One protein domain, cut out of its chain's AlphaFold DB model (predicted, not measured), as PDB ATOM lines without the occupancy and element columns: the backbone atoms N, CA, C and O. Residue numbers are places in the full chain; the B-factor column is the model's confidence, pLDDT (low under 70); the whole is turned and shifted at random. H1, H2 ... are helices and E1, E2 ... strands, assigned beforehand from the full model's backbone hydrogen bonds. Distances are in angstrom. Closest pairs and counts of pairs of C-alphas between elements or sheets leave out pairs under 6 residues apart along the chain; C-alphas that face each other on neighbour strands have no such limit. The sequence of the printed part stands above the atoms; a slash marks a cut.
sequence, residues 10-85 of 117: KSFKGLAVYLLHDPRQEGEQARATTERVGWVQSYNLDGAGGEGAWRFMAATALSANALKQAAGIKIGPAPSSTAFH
ATOM      1  N   LYS A  10     170.322 132.820 127.279       80.31
ATOM      2  CA  LYS A  10     168.958 132.363 127.606       80.31
ATOM      3  C   LYS A  10     168.888 130.899 128.061       80.31
ATOM      4  O   LYS A  10     167.821 130.439 128.450       80.31
ATOM      5  N   SER A  11     169.989 130.145 127.968       86.75
ATOM      6  CA  SER A  11     169.996 128.693 128.184       86.75
ATOM      7  C   SER A  11     171.226 128.233 128.959       86.75
ATOM      8  O   SER A  11     172.343 128.299 128.447       86.75
ATOM      9  N   PHE A  12     171.002 127.693 130.162       90.88
ATOM     10  CA  PHE A  12     172.040 127.014 130.942       90.88
ATOM     11  C   PHE A  12     172.599 125.798 130.204       90.88
ATOM     12  O   PHE A  12     173.808 125.618 130.168       90.88
ATOM     13  N   LYS A  13     171.738 125.004 129.551       90.38
ATOM     14  CA  LYS A  13     172.166 123.826 128.783       90.38
ATOM     15  C   LYS A  13     173.070 124.212 127.613       90.38
ATOM     16  O   LYS A  13     174.090 123.572 127.394       90.38
ATOM     17  N   GLY A  14     172.702 125.253 126.866       89.12
ATOM     18  CA  GLY A  14     173.506 125.732 125.739       89.12
ATOM     19  C   GLY A  14     174.885 126.209 126.187       89.12
ATOM     20  O   GLY A  14     175.888 125.835 125.586       89.12
ATOM     21  N   LEU A  15     174.935 126.967 127.287       89.62
ATOM     22  CA  LEU A  15     176.195 127.411 127.879       89.62
ATOM     23  C   LEU A  15     177.029 126.235 128.410       89.62
ATOM     24  O   LEU A  15     178.227 126.186 128.165       89.62
ATOM     25  N   ALA A  16     176.409 125.263 129.080       91.31
ATOM     26  CA  ALA A  16     177.098 124.079 129.581       91.31
ATOM     27  C   ALA A  16     177.700 123.242 128.449       91.31
ATOM     28  O   ALA A  16     178.856 122.847 128.538       91.31
ATOM     29  N   VAL A  17     176.970 123.038 127.346       89.69
ATOM     30  CA  VAL A  17     177.524 122.382 126.151       89.69
ATOM     31  C   VAL A  17     178.717 123.167 125.620       89.69
ATOM     32  O   VAL A  17     179.757 122.575 125.355       89.69
ATOM     33  N   TYR A  18     178.590 124.493 125.522       88.19
ATOM     34  CA  TYR A  18     179.680 125.342 125.058       88.19
ATOM     35  C   TYR A  18     180.911 125.280 125.955       88.19
ATOM     36  O   TYR A  18     181.990 125.417 125.405       88.19
ATOM     37  N   LEU A  19     180.773 125.127 127.279       89.75
ATOM     38  CA  LEU A  19     181.873 125.155 128.252       89.75
ATOM     39  C   LEU A  19     182.511 123.784 128.489       89.75
ATOM     40  O   LEU A  19     183.736 123.682 128.521       89.75
ATOM     41  N   LEU A  20     181.679 122.756 128.649       92.06
ATOM     42  CA  LEU A  20     182.076 121.433 129.126       92.06
ATOM     43  C   LEU A  20     182.473 120.473 128.002       92.06
ATOM     44  O   LEU A  20     182.992 119.405 128.298       92.06
ATOM     45  N   HIS A  21     182.240 120.835 126.738       90.06
ATOM     46  CA  HIS A  21     182.513 119.964 125.598       90.06
ATOM     47  C   HIS A  21     183.347 120.661 124.527       90.06
ATOM     48  O   HIS A  21     183.373 121.892 124.414       90.06
ATOM     49  N   ASP A  22     184.010 119.850 123.711       87.38
ATOM     50  CA  ASP A  22     184.764 120.312 122.558       87.38
ATOM     51  C   ASP A  22     183.861 121.002 121.523       87.38
ATOM     52  O   ASP A  22     182.681 120.656 121.390       87.38
ATOM     53  N   PRO A  23     184.386 121.986 120.765       84.06
ATOM     54  CA  PRO A  23     183.627 122.611 119.693       84.06
ATOM     55  C   PRO A  23     183.167 121.556 118.686       84.06
ATOM     56  O   PRO A  23     183.928 120.650 118.328       84.06
ATOM     57  N   ARG A  24     181.926 121.707 118.215       84.00
ATOM     58  CA  ARG A  24     181.390 120.889 117.123       84.00
ATOM     59  C   ARG A  24     182.303 121.009 115.908       84.00
ATOM     60  O   ARG A  24     182.705 122.123 115.567       84.00
ATOM     61  N   GLN A  25     182.602 119.888 115.265       84.19
ATOM     62  CA  GLN A  25     183.268 119.895 113.968       84.19
ATOM     63  C   GLN A  25     182.247 120.066 112.837       84.19
ATOM     64  O   GLN A  25     181.034 119.943 113.036       84.19
ATOM     65  N   GLU A  26     182.734 120.394 111.643       83.44
ATOM     66  CA  GLU A  26     181.884 120.521 110.462       83.44
ATOM     67  C   GLU A  26     181.149 119.197 110.188       83.44
ATOM     68  O   GLU A  26     181.749 118.127 110.171       83.44
ATOM     69  N   GLY A  27     179.825 119.266 110.025       83.75
ATOM     70  CA  GLY A  27     178.967 118.089 109.848       83.75
ATOM     71  C   GLY A  27     178.478 117.430 111.146       83.75
ATOM     72  O   GLY A  27     177.589 116.579 111.089       83.75
ATOM     73  N   GLU A  28     178.963 117.841 112.322       81.56
ATOM     74  CA  GLU A  28     178.517 117.279 113.600       81.56
ATOM     75  C   GLU A  28     177.322 118.036 114.198       81.56
ATOM     76  O   GLU A  28     177.340 119.253 114.402       81.56
ATOM     77  N   GLN A  29     176.281 117.292 114.585       72.44
ATOM     78  CA  GLN A  29     175.141 117.864 115.313       72.44
ATOM     79  C   GLN A  29     175.461 118.126 116.790       72.44
ATOM     80  O   GLN A  29     174.908 119.046 117.400       72.44
ATOM     81  N   ALA A  30     176.350 117.323 117.375       69.25
ATOM     82  CA  ALA A  30     176.820 117.459 118.742       69.25
ATOM     83  C   ALA A  30     178.170 116.758 118.898       69.25
ATOM     84  O   ALA A  30     178.388 115.706 118.305       69.25
ATOM     85  N   ARG A  31     179.025 117.319 119.754       79.44
ATOM     86  CA  ARG A  31     180.271 116.702 120.197       79.44
ATOM     87  C   ARG A  31     180.231 116.590 121.716       79.44
ATOM     88  O   ARG A  31     179.847 117.547 122.383       79.44
ATOM     89  N   ALA A  32     180.546 115.405 122.234       80.12
ATOM     90  CA  ALA A  32     180.467 115.080 123.662       80.12
ATOM     91  C   ALA A  32     181.844 114.816 124.297       80.12
ATOM     92  O   ALA A  32     181.924 114.447 125.465       80.12
ATOM     93  N   THR A  33     182.927 114.984 123.537       86.81
ATOM     94  CA  THR A  33     184.291 114.889 124.064       86.81
ATOM     95  C   THR A  33     184.620 116.126 124.899       86.81
ATOM     96  O   THR A  33     184.037 117.194 124.696       86.81
ATOM     97  N   THR A  34     185.525 115.970 125.862       89.38
ATOM     98  CA  THR A  34     185.871 116.998 126.856       89.38
ATOM     99  C   THR A  34     187.374 117.285 126.873       89.38
ATOM    100  O   THR A  34     187.911 117.675 127.905       89.38
ATOM    101  N   GLU A  35     188.077 117.055 125.761       88.56
ATOM    102  CA  GLU A  35     189.547 117.090 125.704       88.56
ATOM    103  C   GLU A  35     190.110 118.485 125.995       88.56
ATOM    104  O   GLU A  35     191.176 118.616 126.593       88.56
ATOM    105  N   ARG A  36     189.375 119.544 125.639       87.56
ATOM    106  CA  ARG A  36     189.762 120.927 125.952       87.56
ATOM    107  C   ARG A  36     189.590 121.318 127.426       87.56
ATOM    108  O   ARG A  36     189.955 122.432 127.799       87.56
ATOM    109  N   VAL A  37     188.920 120.492 128.232       90.38
ATOM    110  CA  VAL A  37     188.532 120.840 129.604       90.38
ATOM    111  C   VAL A  37     189.566 120.278 130.570       90.38
ATOM    112  O   VAL A  37     189.560 119.088 130.867       90.38
ATOM    113  N   GLY A  38     190.438 121.149 131.081       89.44
ATOM    114  CA  GLY A  38     191.422 120.766 132.097       89.44
ATOM    115  C   GLY A  38     190.773 120.437 133.443       89.44
ATOM    116  O   GLY A  38     190.985 119.361 133.994       89.44
ATOM    117  N   TRP A  39     189.942 121.345 133.961       90.56
ATOM    118  CA  TRP A  39     189.213 121.147 135.214       90.56
ATOM    119  C   TRP A  39     187.898 121.928 135.232       90.56
ATOM    120  O   TRP A  39     187.682 122.863 134.461       90.56
ATOM    121  N   VAL A  40     187.001 121.524 136.134       92.56
ATOM    122  CA  VAL A  40     185.711 122.179 136.370       92.56
ATOM    123  C   VAL A  40     185.462 122.257 137.869       92.56
ATOM    124  O   VAL A  40     185.668 121.282 138.589       92.56
ATOM    125  N   GLN A  41     184.982 123.404 138.338       91.44
ATOM    126  CA  GLN A  41     184.539 123.593 139.716       91.44
ATOM    127  C   GLN A  41     183.210 124.341 139.733       91.44
ATOM    128  O   GLN A  41     182.966 125.218 138.903       91.44
ATOM    129  N   SER A  42     182.368 124.008 140.704       92.12
ATOM    130  CA  SER A  42     181.187 124.790 141.046       92.12
ATOM    131  C   SER A  42     181.353 125.448 142.413       92.12
ATOM    132  O   SER A  42     182.055 124.946 143.291       92.12
ATOM    133  N   TYR A  43     180.678 126.578 142.587       88.69
ATOM    134  CA  TYR A  43     180.569 127.292 143.854       88.69
ATOM    135  C   TYR A  43     179.098 127.314 144.261       88.69
ATOM    136  O   TYR A  43     178.233 127.344 143.390       88.69
ATOM    137  N   ASN A  44     178.823 127.268 145.568       87.69
ATOM    138  CA  ASN A  44     177.470 127.298 146.151       87.69
ATOM    139  C   ASN A  44     176.526 126.161 145.697       87.69
ATOM    140  O   ASN A  44     175.323 126.207 145.937       87.69
ATOM    141  N   LEU A  45     177.077 125.119 145.070       91.19
ATOM    142  CA  LEU A  45     176.346 123.959 144.550       91.19
ATOM    143  C   LEU A  45     176.873 122.645 145.141       91.19
ATOM    144  O   LEU A  45     176.881 121.627 144.459       91.19
ATOM    145  N   ASP A  46     177.358 122.689 146.386       89.00
ATOM    146  CA  ASP A  46     177.793 121.512 147.157       89.00
ATOM    147  C   ASP A  46     178.784 120.599 146.404       89.00
ATOM    148  O   ASP A  46     178.656 119.379 146.356       89.00
ATOM    149  N   GLY A  47     179.753 121.207 145.712       88.06
ATOM    150  CA  GLY A  47     180.763 120.471 144.950       88.06
ATOM    151  C   GLY A  47     180.232 119.745 143.709       88.06
ATOM    152  O   GLY A  47     180.929 118.887 143.168       88.06
ATOM    153  N   ALA A  48     179.030 120.073 143.221       91.31
ATOM    154  CA  ALA A  48     178.484 119.478 142.006       91.31
ATOM    155  C   ALA A  48     179.452 119.636 140.820       91.31
ATOM    156  O   ALA A  48     179.907 120.739 140.511       91.31
ATOM    157  N   GLY A  49     179.724 118.540 140.107       93.12
ATOM    158  CA  GLY A  49     180.454 118.596 138.839       93.12
ATOM    159  C   GLY A  49     179.705 119.423 137.785       93.12
ATOM    160  O   GLY A  49     178.514 119.701 137.937       93.12
ATOM    161  N   GLY A  50     180.378 119.784 136.686       92.50
ATOM    162  CA  GLY A  50     179.828 120.682 135.658       92.50
ATOM    163  C   GLY A  50     178.425 120.309 135.162       92.50
ATOM    164  O   GLY A  50     177.548 121.168 135.090       92.50
ATOM    165  N   GLU A  51     178.183 119.020 134.901       93.06
ATOM    166  CA  GLU A  51     176.874 118.508 134.468       93.06
ATOM    167  C   GLU A  51     175.770 118.663 135.523       93.06
ATOM    168  O   GLU A  51     174.625 118.967 135.190       93.06
ATOM    169  N   GLY A  52     176.096 118.470 136.801       94.25
ATOM    170  CA  GLY A  52     175.152 118.686 137.896       94.25
ATOM    171  C   GLY A  52     174.888 120.173 138.118       94.25
ATOM    172  O   GLY A  52     173.740 120.592 138.261       94.25
ATOM    173  N   ALA A  53     175.946 120.983 138.062       94.44
ATOM    174  CA  ALA A  53     175.891 122.405 138.351       94.44
ATOM    175  C   ALA A  53     174.894 123.147 137.447       94.44
ATOM    176  O   ALA A  53     174.020 123.865 137.938       94.44
ATOM    177  N   TRP A  54     174.955 122.936 136.126       92.75
ATOM    178  CA  TRP A  54     174.037 123.623 135.212       92.75
ATOM    179  C   TRP A  54     172.581 123.178 135.383       92.75
ATOM    180  O   TRP A  54     171.670 123.989 135.198       92.75
ATOM    181  N   ARG A  55     172.348 121.918 135.770       94.50
ATOM    182  CA  ARG A  55     171.003 121.387 136.036       94.50
ATOM    183  C   ARG A  55     170.412 121.989 137.299       94.50
ATOM    184  O   ARG A  55     169.249 122.382 137.270       94.50
ATOM    185  N   PHE A  56     171.203 122.132 138.363       93.56
ATOM    186  CA  PHE A  56     170.768 122.828 139.573       93.56
ATOM    187  C   PHE A  56     170.439 124.292 139.290       93.56
ATOM    188  O   PHE A  56     169.354 124.747 139.644       93.56
ATOM    189  N   MET A  57     171.301 125.010 138.565       91.19
ATOM    190  CA  MET A  57     171.020 126.396 138.170       91.19
ATOM    191  C   MET A  57     169.730 126.514 137.343       91.19
ATOM    192  O   MET A  57     168.901 127.389 137.602       91.19
ATOM    193  N   ALA A  58     169.519 125.608 136.382       91.69
ATOM    194  CA  ALA A  58     168.296 125.567 135.586       91.69
ATOM    195  C   ALA A  58     167.056 125.265 136.440       91.69
ATOM    196  O   ALA A  58     166.045 125.951 136.300       91.69
ATOM    197  N   ALA A  59     167.131 124.288 137.347       91.88
ATOM    198  CA  ALA A  59     166.038 123.937 138.251       91.88
ATOM    199  C   ALA A  59     165.661 125.111 139.168       91.88
ATOM    200  O   ALA A  59     164.475 125.420 139.309       91.88
ATOM    201  N   THR A  60     166.651 125.822 139.716       90.44
ATOM    202  CA  THR A  60     166.445 127.029 140.528       90.44
ATOM    203  C   THR A  60     165.780 128.141 139.719       90.44
ATOM    204  O   THR A  60     164.815 128.749 140.183       90.44
ATOM    205  N   ALA A  61     166.237 128.386 138.488       88.94
ATOM    206  CA  ALA A  61     165.648 129.403 137.618       88.94
ATOM    207  C   ALA A  61     164.198 129.073 137.223       88.94
ATOM    208  O   ALA A  61     163.340 129.956 137.255       88.94
ATOM    209  N   LEU A  62     163.906 127.808 136.898       88.44
ATOM    210  CA  LEU A  62     162.551 127.340 136.581       88.44
ATOM    211  C   LEU A  62     161.620 127.392 137.801       88.44
ATOM    212  O   LEU A  62     160.433 127.678 137.660       88.44
ATOM    213  N   SER A  63     162.165 127.184 139.000       91.00
ATOM    214  CA  SER A  63     161.414 127.207 140.262       91.00
ATOM    215  C   SER A  63     161.336 128.597 140.901       91.00
ATOM    216  O   SER A  63     160.760 128.743 141.978       91.00
ATOM    217  N   ALA A  64     161.878 129.640 140.260       89.31
ATOM    218  CA  ALA A  64     162.039 130.962 140.864       89.31
ATOM    219  C   ALA A  64     160.726 131.558 141.401       89.31
ATOM    220  O   ALA A  64     160.731 132.212 142.441       89.31
ATOM    221  N   ASN A  65     159.596 131.327 140.727       91.44
ATOM    222  CA  ASN A  65     158.292 131.813 141.191       91.44
ATOM    223  C   ASN A  65     157.822 131.084 142.455       91.44
ATOM    224  O   ASN A  65     157.386 131.740 143.397       91.44
ATOM    225  N   ALA A  66     157.962 129.757 142.494       91.81
ATOM    226  CA  ALA A  66     157.617 128.954 143.665       91.81
ATOM    227  C   ALA A  66     158.506 129.313 144.866       91.81
ATOM    228  O   ALA A  66     158.006 129.496 145.971       91.81
ATOM    229  N   LEU A  67     159.809 129.510 144.634       91.56
ATOM    230  CA  LEU A  67     160.760 129.942 145.662       91.56
ATOM    231  C   LEU A  67     160.410 131.330 146.217       91.56
ATOM    232  O   LEU A  67     160.394 131.526 147.429       91.56
ATOM    233  N   LYS A  68     160.073 132.290 145.344       91.44
ATOM    234  CA  LYS A  68     159.621 133.625 145.770       91.44
ATOM    235  C   LYS A  68     158.332 133.548 146.581       91.44
ATOM    236  O   LYS A  68     158.251 134.178 147.629       91.44
ATOM    237  N   GLN A  69     157.362 132.752 146.133       93.62
ATOM    238  CA  GLN A  69     156.100 132.556 146.844       93.62
ATOM    239  C   GLN A  69     156.321 131.962 148.240       93.62
ATOM    240  O   GLN A  69     155.786 132.495 149.208       93.62
ATOM    241  N   ALA A  70     157.140 130.913 148.355       94.19
ATOM    242  CA  ALA A  70     157.478 130.291 149.635       94.19
ATOM    243  C   ALA A  70     158.177 131.267 150.599       94.19
ATOM    244  O   ALA A  70     157.971 131.193 151.806       94.19
ATOM    245  N   ALA A  71     158.957 132.212 150.069       94.00
ATOM    246  CA  ALA A  71     159.627 133.257 150.841       94.00
ATOM    247  C   ALA A  71     158.756 134.505 151.111       94.00
ATOM    248  O   ALA A  71     159.253 135.478 151.673       94.00
ATOM    249  N   GLY A  72     157.489 134.531 150.676       94.62
ATOM    250  CA  GLY A  72     156.623 135.712 150.796       94.62
ATOM    251  C   GLY A  72     157.052 136.904 149.926       94.62
ATOM    252  O   GLY A  72     156.630 138.035 150.159       94.62
ATOM    253  N   ILE A  73     157.895 136.673 148.916       93.69
ATOM    254  CA  ILE A  73     158.405 137.694 147.997       93.69
ATOM    255  C   ILE A  73     157.450 137.829 146.807       93.69
ATOM    256  O   ILE A  73     157.068 136.845 146.169       93.69
ATOM    257  N   LYS A  74     157.106 139.072 146.446       92.31
ATOM    258  CA  LYS A  74     156.265 139.359 145.277       92.31
ATOM    259  C   LYS A  74     156.904 138.817 143.992       92.31
ATOM    260  O   LYS A  74     158.064 139.095 143.681       92.31
ATOM    261  N   ILE A  75     156.114 138.090 143.206       91.81
ATOM    262  CA  ILE A  75     156.529 137.599 141.891       91.81
ATOM    263  C   ILE A  75     156.551 138.777 140.907       91.81
ATOM    264  O   ILE A  75     155.544 139.451 140.693       91.81
ATOM    265  N   GLY A  76     157.727 139.038 140.340       84.62
ATOM    266  CA  GLY A  76     157.932 139.997 139.255       84.62
ATOM    267  C   GLY A  76     157.934 139.326 137.875       84.62
ATOM    268  O   GLY A  76     157.795 138.103 137.789       84.62
ATOM    269  N   PRO A  77     158.130 140.100 136.795       82.88
ATOM    270  CA  PRO A  77     158.258 139.553 135.448       82.88
ATOM    271  C   PRO A  77     159.429 138.567 135.349       82.88
ATOM    272  O   PRO A  77     160.451 138.712 136.028       82.88
ATOM    273  N   ALA A  78     159.275 137.554 134.495       78.25
ATOM    274  CA  ALA A  78     160.318 136.564 134.265       78.25
ATOM    275  C   ALA A  78     161.554 137.224 133.617       78.25
ATOM    276  O   ALA A  78     161.404 138.016 132.682       78.25
ATOM    277  N   PRO A  79     162.777 136.915 134.085       75.31
ATOM    278  CA  PRO A  79     163.986 137.449 133.477       75.31
ATOM    279  C   PRO A  79     164.169 136.891 132.059       75.31
ATOM    280  O   PRO A  79     164.066 135.688 131.830       75.31
ATOM    281  N   SER A  80     164.485 137.768 131.103       74.25
ATOM    282  CA  SER A  80     164.742 137.398 129.700       74.25
ATOM    283  C   SER A  80     166.110 136.744 129.479       74.25
ATOM    284  O   SER A  80     166.355 136.164 128.420       74.25
ATOM    285  N   SER A  81     167.002 136.853 130.464       76.94
ATOM    286  CA  SER A  81     168.343 136.283 130.455       76.94
ATOM    287  C   SER A  81     168.688 135.756 131.846       76.94
ATOM    288  O   SER A  81     168.457 136.428 132.851       76.94
ATOM    289  N   THR A  82     169.182 134.523 131.899       79.62
ATOM    290  CA  THR A  82     169.322 133.757 133.148       79.62
ATOM    291  C   THR A  82     170.739 133.251 133.376       79.62
ATOM    292  O   THR A  82     171.119 133.043 134.522       79.62
ATOM    293  N   ALA A  83     171.535 133.102 132.316       84.31
ATOM    294  CA  ALA A  83     172.910 132.629 132.401       84.31
ATOM    295  C   ALA A  83     173.879 133.782 132.116       84.31
ATOM    296  O   ALA A  83     173.888 134.317 131.009       84.31
ATOM    297  N   PHE A  84     174.689 134.170 133.098       84.12
ATOM    298  CA  PHE A  84     175.783 135.127 132.916       84.12
ATOM    299  C   PHE A  84     177.088 134.374 132.658       84.12
ATOM    300  O   PHE A  84     177.353 133.363 133.308       84.12
ATOM    301  N   HIS A  85     177.884 134.852 131.703       85.25
ATOM    302  CA  HIS A  85     179.134 134.213 131.311       85.25
ATOM    303  C   HIS A  85     180.210 135.261 131.020       85.25
ATOM    304  O   HIS A  85     179.979 136.244 130.311       85.25
TER     305      HIS A  85
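Overview. This is residues 10 to 85 of the 117 residues of an uncharacterized protein of Hyphomicrobiales bacterium (UniProt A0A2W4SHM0). Two helices, H1 and H2, lie side by side as a helical hairpin, with a long loop, residues 21 to 49, running from one to the other. Past the last residue of H2, a short helix H3 lies toward one end of the long axis, Glu 26 in the loop lies at the other end, and residues 71 to 82 lead back from H3 to a short strand E1 near the beginning of H1. The printed part has 76 residues with three named helices and one named strand, in the order H1, H2, H3, E1; it is mostly helix by its named elements, though these hold under half of the residues. The whole is loose, with a radius of gyration of the C-alphas of 15.4 A, and elongated, spanning 48 by 28 by 16 A.

Along the chain. H1 is residues 12 to 20, 11.6 A long, and begins at C-alpha 12 (172.040, 127.014, 130.942). H2, the longest helix, is residues 50 to 62, 18.5 A long. H3 is residues 64 to 70, 9.9 A long. E1 is residues 83 to 85, 6.5 A long, and ends at C-alpha 85 (179.134, 134.213, 131.311).

Arrangement. H1 and H2 touch, with the closest C-alphas, those of Phe 12 and Trp 54, 5.8 A apart. They run opposite ways at a shallow tilt of 15 degrees. The closest C-alphas of H1 and E1 are those of Phe 12 and Ala 83, 5.9 A apart. E1 pairs with no named strand. H2 and H3 meet only through their tight link of 1 residue. H3 is apart from H1 and from E1, and H2 is apart from E1. Every O i to N i+4 pair is within hydrogen-bond range in H1 and H3, and 8 of 9 are in H2.

Size, cuts and confidence. The two C-alphas farthest apart, those of Glu 26 and Gly 72, are 50.0 A apart. The printed part has no cut. The links from H1 to H2, 29 residues, and from H3 to E1, 12 residues, are long. The mean pLDDT of the printed part is 88.0, and one residue, Ala 30, is under 70.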